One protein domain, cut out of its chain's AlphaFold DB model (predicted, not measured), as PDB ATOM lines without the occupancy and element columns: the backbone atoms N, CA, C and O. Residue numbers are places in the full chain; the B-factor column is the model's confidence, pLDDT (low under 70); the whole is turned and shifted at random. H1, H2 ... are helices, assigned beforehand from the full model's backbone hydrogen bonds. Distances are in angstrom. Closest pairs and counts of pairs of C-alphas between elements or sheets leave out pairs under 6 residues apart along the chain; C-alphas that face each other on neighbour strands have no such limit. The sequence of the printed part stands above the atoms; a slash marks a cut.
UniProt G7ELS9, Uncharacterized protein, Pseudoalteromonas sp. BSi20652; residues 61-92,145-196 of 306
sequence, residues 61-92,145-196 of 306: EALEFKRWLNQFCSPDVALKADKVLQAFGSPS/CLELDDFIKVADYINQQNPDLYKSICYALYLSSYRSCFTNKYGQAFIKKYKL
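Overview. This is residues 61 to 92 and 145 to 196 of the 306 residues of an uncharacterized protein of Pseudoalteromonas sp. BSi20652 (UniProt G7ELS9). A helical hairpin of H1 and H2 lies crosswise over the longest helix, H3, while H4 folds back from the end of H3 and packs on H2, H3 and H6. H6 runs nearly side by side with H3, and the short H5 sits at the turn between H4 and H6. The printed part has 84 residues with six named helices, H1 to H6 in chain order, and no named strand; the class is all helix, and the helices that touch are mostly crossed. The whole is compact and rounded, with a radius of gyration of the C-alphas of 11.5 A and spans of 34 by 25 by 20 A.

Arrangement. H3, residues 148 to 161, and H4, residues 163 to 174, are the hubs, touching four helices each. They touch each other, closest at the C-alphas of Asn 159 and Tyr 166, 5.2 A apart, at a steep tilt of 49 degrees, opposite ways. H1, residues 61 to 69, touches H3 at residues 150 to 154 of H3 alone; the closest C-alphas are those of Glu 61 and Asp 150, 6.3 A apart, and the two are about perpendicular at 82 degrees. H2, residues 75 to 86, forms a helical hairpin with H1, a shallow tilt of 8 degrees, opposite ways, with the C-alphas of Ala 62 and Leu 85 closest at 5.5 A. H2 also touches H3 about perpendicular at 79 degrees, with residues 81 to 85 of H2 alone; the C-alphas of Val 84 and Ile 158 are closest, at 6.6 A. H2 touches H4 at a steep tilt of 52 degrees, closest at the C-alphas of Val 77 and Leu 165, 7.2 A apart. H6, residues 185 to 191, touches H3 at a shallow tilt of 20 degrees, the same way, with the C-alphas of Leu 148 and Tyr 186 closest at 6.7 A. H6 touches H4 at a steep tilt of 56 degrees, closest at the C-alphas of Cys 170 and Ile 191, 5.7 A apart. H5, residues 180 to 183, touches H4 only at the corner and only just, with 3 pairs of C-alphas within 8 A, the closest being Leu 173 and Phe 182 at 6.1 A. H1 and H6 are apart. In H1, H3, H4 and H6 every O i to N i+4 pair is within hydrogen-bond range, in H2 6 of 8 are, and H5 is too short for such a pair.

Along the chain. H3 measures 20.0 A from first to last C-alpha, beginning at C-alpha 148 (-36.078, -44.429, -2.155). H4 measures 16.5 A, H2 16.1 A, H1 12.3 A, H6 10.4 A and H5 5.1 A. H1 begins at C-alpha 61 (-33.036, -48.907, 6.392), and H6 ends at C-alpha 191 (-49.608, -46.047, -1.160).

Size, cuts and confidence. The two C-alphas farthest apart are those of Pro 91 and Tyr 178, at 34.6 A. Residues 93 to 144 are not printed, and C-alphas 92 and 145 are 13.3 A apart across this cut, which falls in the link from H2 to H3. The links H1 to H2, H3 to H4, H4 to H5 and H5 to H6 are tight. The mean pLDDT of the printed part is 89.6, and no printed residue is under 70.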
ATOM      1  N   GLU A  61     -31.820 -49.092   7.178       94.69
ATOM      2  CA  GLU A  61     -33.036 -48.907   6.392       94.69
ATOM      3  C   GLU A  61     -34.288 -49.117   7.249       94.69
ATOM      4  O   GLU A  61     -35.216 -48.307   7.210       94.69
ATOM      5  N   ALA A  62     -34.297 -50.160   8.085       94.88
ATOM      6  CA  ALA A  62     -35.410 -50.447   8.982       94.88
ATOM      7  C   ALA A  62     -35.587 -49.365  10.062       94.88
ATOM      8  O   ALA A  62     -36.722 -49.028  10.416       94.88
ATOM      9  N   LEU A  63     -34.491 -48.789  10.575       94.69
ATOM     10  CA  LEU A  63     -34.548 -47.694  11.546       94.69
ATOM     11  C   LEU A  63     -35.141 -46.422  10.929       94.69
ATOM     12  O   LEU A  63     -36.040 -45.814  11.519       94.69
ATOM     13  N   GLU A  64     -34.663 -46.021   9.751       95.12
ATOM     14  CA  GLU A  64     -35.174 -44.833   9.060       95.12
ATOM     15  C   GLU A  64     -36.638 -45.020   8.644       95.12
ATOM     16  O   GLU A  64     -37.463 -44.118   8.820       95.12
ATOM     17  N   PHE A  65     -37.005 -46.224   8.202       96.06
ATOM     18  CA  PHE A  65     -38.392 -46.568   7.912       96.06
ATOM     19  C   PHE A  65     -39.279 -46.458   9.160       96.06
ATOM     20  O   PHE A  65     -40.348 -45.846   9.118       96.06
ATOM     21  N   LYS A  66     -38.824 -46.980  10.307       94.88
ATOM     22  CA  LYS A  66     -39.524 -46.840  11.595       94.88
ATOM     23  C   LYS A  66     -39.713 -45.373  11.982       94.88
ATOM     24  O   LYS A  66     -40.798 -44.987  12.419       94.88
ATOM     25  N   ARG A  67     -38.684 -44.538  11.813       93.75
ATOM     26  CA  ARG A  67     -38.773 -43.089  12.065       93.75
ATOM     27  C   ARG A  67     -39.822 -42.429  11.181       93.75
ATOM     28  O   ARG A  67     -40.574 -41.591  11.674       93.75
ATOM     29  N   TRP A  68     -39.911 -42.826   9.913       94.56
ATOM     30  CA  TRP A  68     -40.964 -42.373   9.009       94.56
ATOM     31  C   TRP A  68     -42.363 -42.818   9.476       94.56
ATOM     32  O   TRP A  68     -43.247 -41.970   9.600       94.56
ATOM     33  N   LEU A  69     -42.551 -44.091   9.845       93.50
ATOM     34  CA  LEU A  69     -43.828 -44.613  10.364       93.50
ATOM     35  C   LEU A  69     -44.310 -43.883  11.622       93.50
ATOM     36  O   LEU A  69     -45.492 -43.545  11.744       93.50
ATOM     37  N   ASN A  70     -43.399 -43.612  12.557       89.88
ATOM     38  CA  ASN A  70     -43.713 -42.981  13.839       89.88
ATOM     39  C   ASN A  70     -44.291 -41.563  13.696       89.88
ATOM     40  O   ASN A  70     -44.865 -41.037  14.648       89.88
ATOM     41  N   GLN A  71     -44.186 -40.947  12.516       87.50
ATOM     42  CA  GLN A  71     -44.784 -39.640  12.248       87.50
ATOM     43  C   GLN A  71     -46.310 -39.692  12.140       87.50
ATOM     44  O   GLN A  71     -46.943 -38.648  12.289       87.50
ATOM     45  N   PHE A  72     -46.919 -40.846  11.849       84.38
ATOM     46  CA  PHE A  72     -48.358 -40.922  11.550       84.38
ATOM     47  C   PHE A  72     -49.071 -42.186  12.048       84.38
ATOM     48  O   PHE A  72     -50.301 -42.180  12.178       84.38
ATOM     49  N   CYS A  73     -48.345 -43.264  12.342       84.44
ATOM     50  CA  CYS A  73     -48.930 -44.488  12.879       84.44
ATOM     51  C   CYS A  73     -49.356 -44.335  14.347       84.44
ATOM     52  O   CYS A  73     -48.772 -43.577  15.119       84.44
ATOM     53  N   SER A  74     -50.382 -45.091  14.747       80.19
ATOM     54  CA  SER A  74     -50.719 -45.250  16.165       80.19
ATOM     55  C   SER A  74     -49.671 -46.124  16.873       80.19
ATOM     56  O   SER A  74     -49.003 -46.918  16.206       80.19
ATOM     57  N   PRO A  75     -49.567 -46.057  18.216       82.88
ATOM     58  CA  PRO A  75     -48.647 -46.909  18.972       82.88
ATOM     59  C   PRO A  75     -48.821 -48.414  18.706       82.88
ATOM     60  O   PRO A  75     -47.833 -49.131  18.633       82.88
ATOM     61  N   ASP A  76     -50.055 -48.891  18.499       82.06
ATOM     62  CA  ASP A  76     -50.338 -50.305  18.194       82.06
ATOM     63  C   ASP A  76     -49.784 -50.736  16.824       82.06
ATOM     64  O   ASP A  76     -49.112 -51.761  16.710       82.06
ATOM     65  N   VAL A  77     -50.012 -49.927  15.783       85.88
ATOM     66  CA  VAL A  77     -49.483 -50.199  14.436       85.88
ATOM     67  C   VAL A  77     -47.958 -50.096  14.438       85.88
ATOM     68  O   VAL A  77     -47.290 -50.947  13.855       85.88
ATOM     69  N   ALA A  78     -47.405 -49.101  15.139       88.44
ATOM     70  CA  ALA A  78     -45.964 -48.939  15.295       88.44
ATOM     71  C   ALA A  78     -45.329 -50.137  16.017       88.44
ATOM     72  O   ALA A  78     -44.309 -50.636  15.555       88.44
ATOM     73  N   LEU A  79     -45.947 -50.658  17.083       88.81
ATOM     74  CA  LEU A  79     -45.455 -51.831  17.815       88.81
ATOM     75  C   LEU A  79     -45.471 -53.107  16.960       88.81
ATOM     76  O   LEU A  79     -44.549 -53.918  17.031       88.81
ATOM     77  N   LYS A  80     -46.509 -53.294  16.137       91.44
ATOM     78  CA  LYS A  80     -46.577 -54.418  15.188       91.44
ATOM     79  C   LYS A  80     -45.507 -54.298  14.106       91.44
ATOM     80  O   LYS A  80     -44.849 -55.289  13.797       91.44
ATOM     81  N   ALA A  81     -45.304 -53.091  13.577       93.44
ATOM     82  CA  ALA A  81     -44.230 -52.808  12.631       93.44
ATOM     83  C   ALA A  81     -42.844 -53.010  13.247       93.44
ATOM     84  O   ALA A  81     -41.974 -53.537  12.567       93.44
ATOM     85  N   ASP A  82     -42.659 -52.684  14.526       92.31
ATOM     86  CA  ASP A  82     -41.401 -52.856  15.257       92.31
ATOM     87  C   ASP A  82     -40.860 -54.284  15.130       92.31
ATOM     88  O   ASP A  82     -39.729 -54.489  14.701       92.31
ATOM     89  N   LYS A  83     -41.709 -55.280  15.407       89.50
ATOM     90  CA  LYS A  83     -41.332 -56.700  15.352       89.50
ATOM     91  C   LYS A  83     -40.924 -57.145  13.949       89.50
ATOM     92  O   LYS A  83     -39.961 -57.888  13.800       89.50
ATOM     93  N   VAL A  84     -41.652 -56.688  12.929       93.31
ATOM     94  CA  VAL A  84     -41.353 -57.020  11.528       93.31
ATOM     95  C   VAL A  84     -40.053 -56.346  11.094       93.31
ATOM     96  O   VAL A  84     -39.188 -56.988  10.512       93.31
ATOM     97  N   LEU A  85     -39.875 -55.068  11.426       93.88
ATOM     98  CA  LEU A  85     -38.689 -54.295  11.062       93.88
ATOM     99  C   LEU A  85     -37.418 -54.800  11.753       93.88
ATOM    100  O   LEU A  85     -36.357 -54.785  11.136       93.88
ATOM    101  N   GLN A  86     -37.507 -55.291  12.991       90.56
ATOM    102  CA  GLN A  86     -36.375 -55.931  13.671       90.56
ATOM    103  C   GLN A  86     -35.919 -57.227  12.977       90.56
ATOM    104  O   GLN A  86     -34.749 -57.586  13.068       90.56
ATOM    105  N   ALA A  87     -36.820 -57.920  12.275       89.88
ATOM    106  CA  ALA A  87     -36.500 -59.120  11.503       89.88
ATOM    107  C   ALA A  87     -35.994 -58.811  10.079       89.88
ATOM    108  O   ALA A  87     -35.597 -59.729   9.356       89.88
ATOM    109  N   PHE A  88     -35.990 -57.538   9.660       91.06
ATOM    110  CA  PHE A  88     -35.527 -57.142   8.335       91.06
ATOM    111  C   PHE A  88     -34.003 -57.276   8.218       91.06
ATOM    112  O   PHE A  88     -33.234 -56.439   8.706       91.06
ATOM    113  N   GLY A  89     -33.576 -58.339   7.534       83.56
ATOM    114  CA  GLY A  89     -32.178 -58.582   7.203       83.56
ATOM    115  C   GLY A  89     -31.677 -57.614   6.132       83.56
ATOM    116  O   GLY A  89     -32.254 -57.515   5.054       83.56
ATOM    117  N   SER A  90     -30.581 -56.918   6.422       79.88
ATOM    118  CA  SER A  90     -29.885 -56.025   5.490       79.88
ATOM    119  C   SER A  90     -28.382 -56.056   5.790       79.88
ATOM    120  O   SER A  90     -28.008 -56.275   6.944       79.88
ATOM    121  N   PRO A  91     -27.503 -55.851   4.792       75.06
ATOM    122  CA  PRO A  91     -26.062 -55.749   5.021       75.06
ATOM    123  C   PRO A  91     -25.678 -54.514   5.854       75.06
ATOM    124  O   PRO A  91     -24.611 -54.501   6.459       75.06
ATOM    125  N   SER A  92     -26.547 -53.501   5.947       75.44
ATOM    126  CA  SER A  92     -26.317 -52.269   6.716       75.44
ATOM    127  C   SER A  92     -26.541 -52.446   8.227       75.44
ATOM    128  O   SER A  92     -27.114 -51.577   8.894       75.44
ATOM    129  N   CYS A 145     -30.703 -40.185   6.021       88.12
ATOM    130  CA  CYS A 145     -31.360 -40.087   4.732       88.12
ATOM    131  C   CYS A 145     -31.451 -41.494   4.148       88.12
ATOM    132  O   CYS A 145     -30.432 -42.136   3.901       88.12
ATOM    133  N   LEU A 146     -32.677 -41.973   3.957       91.12
ATOM    134  CA  LEU A 146     -32.946 -43.276   3.367       91.12
ATOM    135  C   LEU A 146     -33.182 -43.122   1.868       91.12
ATOM    136  O   LEU A 146     -34.060 -42.361   1.462       91.12
ATOM    137  N   GLU A 147     -32.454 -43.849   1.032       93.50
ATOM    138  CA  GLU A 147     -32.728 -43.825  -0.403       93.50
ATOM    139  C   GLU A 147     -34.091 -44.447  -0.727       93.50
ATOM    140  O   GLU A 147     -34.612 -45.288   0.006       93.50
ATOM    141  N   LEU A 148     -34.718 -43.990  -1.817       94.62
ATOM    142  CA  LEU A 148     -36.078 -44.429  -2.155       94.62
ATOM    143  C   LEU A 148     -36.133 -45.938  -2.439       94.62
ATOM    144  O   LEU A 148     -37.082 -46.593  -2.019       94.62
ATOM    145  N   ASP A 149     -35.109 -46.487  -3.085       95.06
ATOM    146  CA  ASP A 149     -35.040 -47.917  -3.389       95.06
ATOM    147  C   ASP A 149     -34.953 -48.759  -2.116       95.06
ATOM    148  O   ASP A 149     -35.636 -49.774  -1.985       95.06
ATOM    149  N   ASP A 150     -34.170 -48.313  -1.134       94.62
ATOM    150  CA  ASP A 150     -34.058 -48.985   0.159       94.62
ATOM    151  C   ASP A 150     -35.350 -48.869   0.971       94.62
ATOM    152  O   ASP A 150     -35.793 -49.841   1.586       94.62
ATOM    153  N   PHE A 151     -36.026 -47.722   0.897       96.50
ATOM    154  CA  PHE A 151     -37.367 -47.568   1.450       96.50
ATOM    155  C   PHE A 151     -38.363 -48.558   0.830       96.50
ATOM    156  O   PHE A 151     -39.125 -49.196   1.559       96.50
ATOM    157  N   ILE A 152     -38.354 -48.711  -0.499       96.31
ATOM    158  CA  ILE A 152     -39.240 -49.642  -1.211       96.31
ATOM    159  C   ILE A 152     -38.943 -51.087  -0.800       96.31
ATOM    160  O   ILE A 152     -39.885 -51.824  -0.515       96.31
ATOM    161  N   LYS A 153     -37.669 -51.481  -0.661       96.00
ATOM    162  CA  LYS A 153     -37.293 -52.821  -0.169       96.00
ATOM    163  C   LYS A 153     -37.894 -53.116   1.208       96.00
ATOM    164  O   LYS A 153     -38.475 -54.182   1.406       96.00
ATOM    165  N   VAL A 154     -37.795 -52.172   2.149       96.88
ATOM    166  CA  VAL A 154     -38.382 -52.331   3.491       96.88
ATOM    167  C   VAL A 154     -39.912 -52.387   3.415       96.88
ATOM    168  O   VAL A 154     -40.537 -53.224   4.070       96.88
ATOM    169  N   ALA A 155     -40.531 -51.536   2.593       96.94
ATOM    170  CA  ALA A 155     -41.976 -51.526   2.390       96.94
ATOM    171  C   ALA A 155     -42.480 -52.871   1.839       96.94
ATOM    172  O   ALA A 155     -43.420 -53.457   2.386       96.94
ATOM    173  N   ASP A 156     -41.844 -53.389   0.790       96.56
ATOM    174  CA  ASP A 156     -42.205 -54.674   0.198       96.56
ATOM    175  C   ASP A 156     -41.989 -55.829   1.168       96.56
ATOM    176  O   ASP A 156     -42.837 -56.720   1.233       96.56
ATOM    177  N   TYR A 157     -40.937 -55.780   1.986       96.81
ATOM    178  CA  TYR A 157     -40.730 -56.760   3.045       96.81
ATOM    179  C   TYR A 157     -41.880 -56.766   4.059       96.81
ATOM    180  O   TYR A 157     -42.430 -57.829   4.345       96.81
ATOM    181  N   ILE A 158     -42.321 -55.598   4.551       96.81
ATOM    182  CA  ILE A 158     -43.493 -55.523   5.443       96.81
ATOM    183  C   ILE A 158     -44.715 -56.141   4.763       96.81
ATOM    184  O   ILE A 158     -45.431 -56.917   5.390       96.81
ATOM    185  N   ASN A 159     -44.947 -55.830   3.487       96.25
ATOM    186  CA  ASN A 159     -46.082 -56.385   2.760       96.25
ATOM    187  C   ASN A 159     -45.998 -57.907   2.595       96.25
ATOM    188  O   ASN A 159     -47.025 -58.571   2.636       96.25
ATOM    189  N   GLN A 160     -44.805 -58.458   2.373       96.38
ATOM    190  CA  GLN A 160     -44.597 -59.901   2.240       96.38
ATOM    191  C   GLN A 160     -44.807 -60.627   3.572       96.38
ATOM    192  O   GLN A 160     -45.439 -61.678   3.596       96.38
ATOM    193  N   GLN A 161     -44.309 -60.063   4.676       96.56
ATOM    194  CA  GLN A 161     -44.412 -60.683   6.000       96.56
ATOM    195  C   GLN A 161     -45.790 -60.494   6.641       96.56
ATOM    196  O   GLN A 161     -46.273 -61.365   7.361       96.56
ATOM    197  N   ASN A 162     -46.419 -59.337   6.428       95.00
ATOM    198  CA  ASN A 162     -47.701 -58.997   7.031       95.00
ATOM    199  C   ASN A 162     -48.497 -58.002   6.153       95.00
ATOM    200  O   ASN A 162     -48.462 -56.787   6.386       95.00
ATOM    201  N   PRO A 163     -49.255 -58.504   5.158       93.69
ATOM    202  CA  PRO A 163     -50.066 -57.668   4.270       93.69
ATOM    203  C   PRO A 163     -51.096 -56.798   5.005       93.69
ATOM    204  O   PRO A 163     -51.334 -55.653   4.621       93.69
ATOM    205  N   ASP A 164     -51.702 -57.303   6.081       90.75
ATOM    206  CA  ASP A 164     -52.715 -56.559   6.841       90.75
ATOM    207  C   ASP A 164     -52.105 -55.396   7.627       90.75
ATOM    208  O   ASP A 164     -52.694 -54.311   7.719       90.75
ATOM    209  N   LEU A 165     -50.891 -55.579   8.148       92.62
ATOM    210  CA  LEU A 165     -50.108 -54.493   8.723       92.62
ATOM    211  C   LEU A 165     -49.764 -53.449   7.660       92.62
ATOM    212  O   LEU A 165     -49.941 -52.257   7.912       92.62
ATOM    213  N   TYR A 166     -49.334 -53.871   6.469       95.56
ATOM    214  CA  TYR A 166     -49.051 -52.948   5.370       95.56
ATOM    215  C   TYR A 166     -50.284 -52.110   5.006       95.56
ATOM    216  O   TYR A 166     -50.214 -50.880   4.994       95.56
ATOM    217  N   LYS A 167     -51.450 -52.745   4.827       91.44
ATOM    218  CA  LYS A 167     -52.733 -52.054   4.600       91.44
ATOM    219  C   LYS A 167     -53.085 -51.095   5.738       91.44
ATOM    220  O   LYS A 167     -53.546 -49.981   5.484       91.44
ATOM    221  N   SER A 168     -52.832 -51.488   6.987       89.38
ATOM    222  CA  SER A 168     -53.047 -50.633   8.163       89.38
ATOM    223  C   SER A 168     -52.160 -49.384   8.139       89.38
ATOM    224  O   SER A 168     -52.625 -48.292   8.476       89.38
ATOM    225  N   ILE A 169     -50.907 -49.519   7.695       92.69
ATOM    226  CA  ILE A 169     -49.984 -48.395   7.498       92.69
ATOM    227  C   ILE A 169     -50.462 -47.512   6.338       92.69
ATOM    228  O   ILE A 169     -50.551 -46.298   6.523       92.69
ATOM    229  N   CYS A 170     -50.845 -48.083   5.186       91.75
ATOM    230  CA  CYS A 170     -51.411 -47.322   4.062       91.75
ATOM    231  C   CYS A 170     -52.608 -46.490   4.526       91.75
ATOM    232  O   CYS A 170     -52.700 -45.297   4.245       91.75
ATOM    233  N   TYR A 171     -53.506 -47.094   5.301       85.19
ATOM    234  CA  TYR A 171     -54.664 -46.399   5.847       85.19
ATOM    235  C   TYR A 171     -54.276 -45.264   6.805       85.19
ATOM    236  O   TYR A 171     -54.820 -44.161   6.718       85.19
ATOM    237  N   ALA A 172     -53.318 -45.494   7.709       85.00
ATOM    238  CA  ALA A 172     -52.807 -44.451   8.598       85.00
ATOM    239  C   ALA A 172     -52.187 -43.277   7.818       85.00
ATOM    240  O   ALA A 172     -52.375 -42.117   8.200       85.00
ATOM    241  N   LEU A 173     -51.514 -43.585   6.710       88.62
ATOM    242  CA  LEU A 173     -50.890 -42.624   5.816       88.62
ATOM    243  C   LEU A 173     -51.926 -41.802   5.033       88.62
ATOM    244  O   LEU A 173     -51.841 -40.577   5.049       88.62
ATOM    245  N   TYR A 174     -52.957 -42.425   4.447       82.31
ATOM    246  CA  TYR A 174     -54.071 -41.708   3.795       82.31
ATOM    247  C   TYR A 174     -54.779 -40.731   4.740       82.31
ATOM    248  O   TYR A 174     -55.134 -39.614   4.360       82.31
ATOM    249  N   LEU A 175     -54.949 -41.129   5.999       73.56
ATOM    250  CA  LEU A 175     -55.526 -40.278   7.045       73.56
ATOM    251  C   LEU A 175     -54.575 -39.188   7.545       73.56
ATOM    252  O   LEU A 175     -54.952 -38.351   8.359       73.56
ATOM    253  N   SER A 176     -53.339 -39.210   7.072       79.12
ATOM    254  CA  SER A 176     -52.343 -38.170   7.286       79.12
ATOM    255  C   SER A 176     -52.017 -37.467   5.970       79.12
ATOM    256  O   SER A 176     -50.923 -36.932   5.826       79.12
ATOM    257  N   SER A 177     -52.962 -37.447   5.019       78.19
ATOM    258  CA  SER A 177     -52.779 -36.863   3.679       78.19
ATOM    259  C   SER A 177     -52.411 -35.378   3.678       78.19
ATOM    260  O   SER A 177     -51.770 -34.905   2.745       78.19
ATOM    261  N   TYR A 178     -52.736 -34.666   4.757       71.12
ATOM    262  CA  TYR A 178     -52.337 -33.276   4.988       71.12
ATOM    263  C   TYR A 178     -50.866 -33.108   5.420       71.12
ATOM    264  O   TYR A 178     -50.375 -31.983   5.496       71.12
ATOM    265  N   ARG A 179     -50.159 -34.192   5.771       76.62
ATOM    266  CA  ARG A 179     -48.763 -34.151   6.232       76.62
ATOM    267  C   ARG A 179     -47.795 -34.375   5.076       76.62
ATOM    268  O   ARG A 179     -48.070 -35.127   4.144       76.62
ATOM    269  N   SER A 180     -46.590 -33.825   5.215       84.62
ATOM    270  CA  SER A 180     -45.498 -34.017   4.252       84.62
ATOM    271  C   SER A 180     -45.094 -35.485   4.074       84.62
ATOM    272  O   SER A 180     -44.619 -35.856   3.004       84.62
ATOM    273  N   CYS A 181     -45.317 -36.339   5.082       84.62
ATOM    274  CA  CYS A 181     -45.049 -37.774   4.993       84.62
ATOM    275  C   CYS A 181     -45.927 -38.492   3.956       84.62
ATOM    276  O   CYS A 181     -45.507 -39.532   3.462       84.62
ATOM    277  N   PHE A 182     -47.104 -37.944   3.622       85.88
ATOM    278  CA  PHE A 182     -47.971 -38.444   2.553       85.88
ATOM    279  C   PHE A 182     -47.546 -37.904   1.188       85.88
ATOM    280  O   PHE A 182     -47.413 -38.665   0.238       85.88
ATOM    281  N   THR A 183     -47.321 -36.594   1.076       84.50
ATOM    282  CA  THR A 183     -47.082 -35.926  -0.215       84.50
ATOM    283  C   THR A 183     -45.662 -36.100  -0.757       84.50
ATOM    284  O   THR A 183     -45.395 -35.744  -1.903       84.50
ATOM    285  N   ASN A 184     -44.720 -36.582   0.058       89.50
ATOM    286  CA  ASN A 184     -43.346 -36.822  -0.375       89.50
ATOM    287  C   ASN A 184     -43.199 -38.130  -1.179       89.50
ATOM    288  O   ASN A 184     -44.120 -38.942  -1.266       89.50
ATOM    289  N   LYS A 185     -42.000 -38.345  -1.740       93.56
ATOM    290  CA  LYS A 185     -41.684 -39.524  -2.564       93.56
ATOM    291  C   LYS A 185     -41.939 -40.860  -1.848       93.56
ATOM    292  O   LYS A 185     -42.428 -41.790  -2.476       93.56
ATOM    293  N   TYR A 186     -41.666 -40.944  -0.543       95.00
ATOM    294  CA  TYR A 186     -41.866 -42.165   0.244       95.00
ATOM    295  C   TYR A 186     -43.349 -42.475   0.438       95.00
ATOM    296  O   TYR A 186     -43.778 -43.606   0.227       95.00
ATOM    297  N   GLY A 187     -44.143 -41.461   0.794       92.38
ATOM    298  CA  GLY A 187     -45.578 -41.608   0.988       92.38
ATOM    299  C   GLY A 187     -46.288 -42.053  -0.282       92.38
ATOM    300  O   GLY A 187     -47.044 -43.022  -0.250       92.38
ATOM    301  N   GLN A 188     -45.977 -41.404  -1.407       92.81
ATOM    302  CA  GLN A 188     -46.537 -41.763  -2.712       92.81
ATOM    303  C   GLN A 188     -46.103 -43.161  -3.167       92.81
ATOM    304  O   GLN A 188     -46.934 -43.938  -3.638       92.81
ATOM    305  N   ALA A 189     -44.833 -43.530  -2.961       93.81
ATOM    306  CA  ALA A 189     -44.360 -44.880  -3.259       93.81
ATOM    307  C   ALA A 189     -45.082 -45.944  -2.414       93.81
ATOM    308  O   ALA A 189     -45.485 -46.978  -2.942       93.81
ATOM    309  N   PHE A 190     -45.301 -45.680  -1.121       94.69
ATOM    310  CA  PHE A 190     -45.915 -46.638  -0.199       94.69
ATOM    311  C   PHE A 190     -47.398 -46.902  -0.505       94.69
ATOM    312  O   PHE A 190     -47.869 -48.032  -0.412       94.69
ATOM    313  N   ILE A 191     -48.168 -45.881  -0.888       90.88
ATOM    314  CA  ILE A 191     -49.608 -46.047  -1.160       90.88
ATOM    315  C   ILE A 191     -49.919 -46.604  -2.554       90.88
ATOM    316  O   ILE A 191     -51.062 -46.972  -2.814       90.88
ATOM    317  N   LYS A 192     -48.925 -46.716  -3.445       90.44
ATOM    318  CA  LYS A 192     -49.114 -47.202  -4.823       90.44
ATOM    319  C   LYS A 192     -49.723 -48.610  -4.889       90.44
ATOM    320  O   LYS A 192     -50.396 -48.941  -5.859       90.44
ATOM    321  N   LYS A 193     -49.480 -49.433  -3.863       88.81
ATOM    322  CA  LYS A 193     -49.905 -50.841  -3.810       88.81
ATOM    323  C   LYS A 193     -51.362 -51.039  -3.396       88.81
ATOM    324  O   LYS A 193     -51.973 -52.003  -3.840       88.81
ATOM    325  N   TYR A 194     -51.902 -50.151  -2.557       86.38
ATOM    326  CA  TYR A 194     -53.281 -50.232  -2.077       86.38
ATOM    327  C   TYR A 194     -53.949 -48.861  -2.085       86.38
ATOM    328  O   TYR A 194     -53.504 -47.914  -1.426       86.38
ATOM    329  N   LYS A 195     -55.080 -48.778  -2.775       82.50
ATOM    330  CA  LYS A 195     -55.951 -47.607  -2.800       82.50
ATOM    331  C   LYS A 195     -56.691 -47.452  -1.476       82.50
ATOM    332  O   LYS A 195     -56.938 -48.414  -0.749       82.50
ATOM    333  N   LEU A 196     -57.125 -46.226  -1.178       77.69
ATOM    334  CA  LEU A 196     -57.908 -45.941   0.030       77.69
ATOM    335  C   LEU A 196     -59.196 -46.781   0.108       77.69
ATOM    336  O   LEU A 196     -59.593 -47.223   1.189       77.69
TER     337      LEU A 196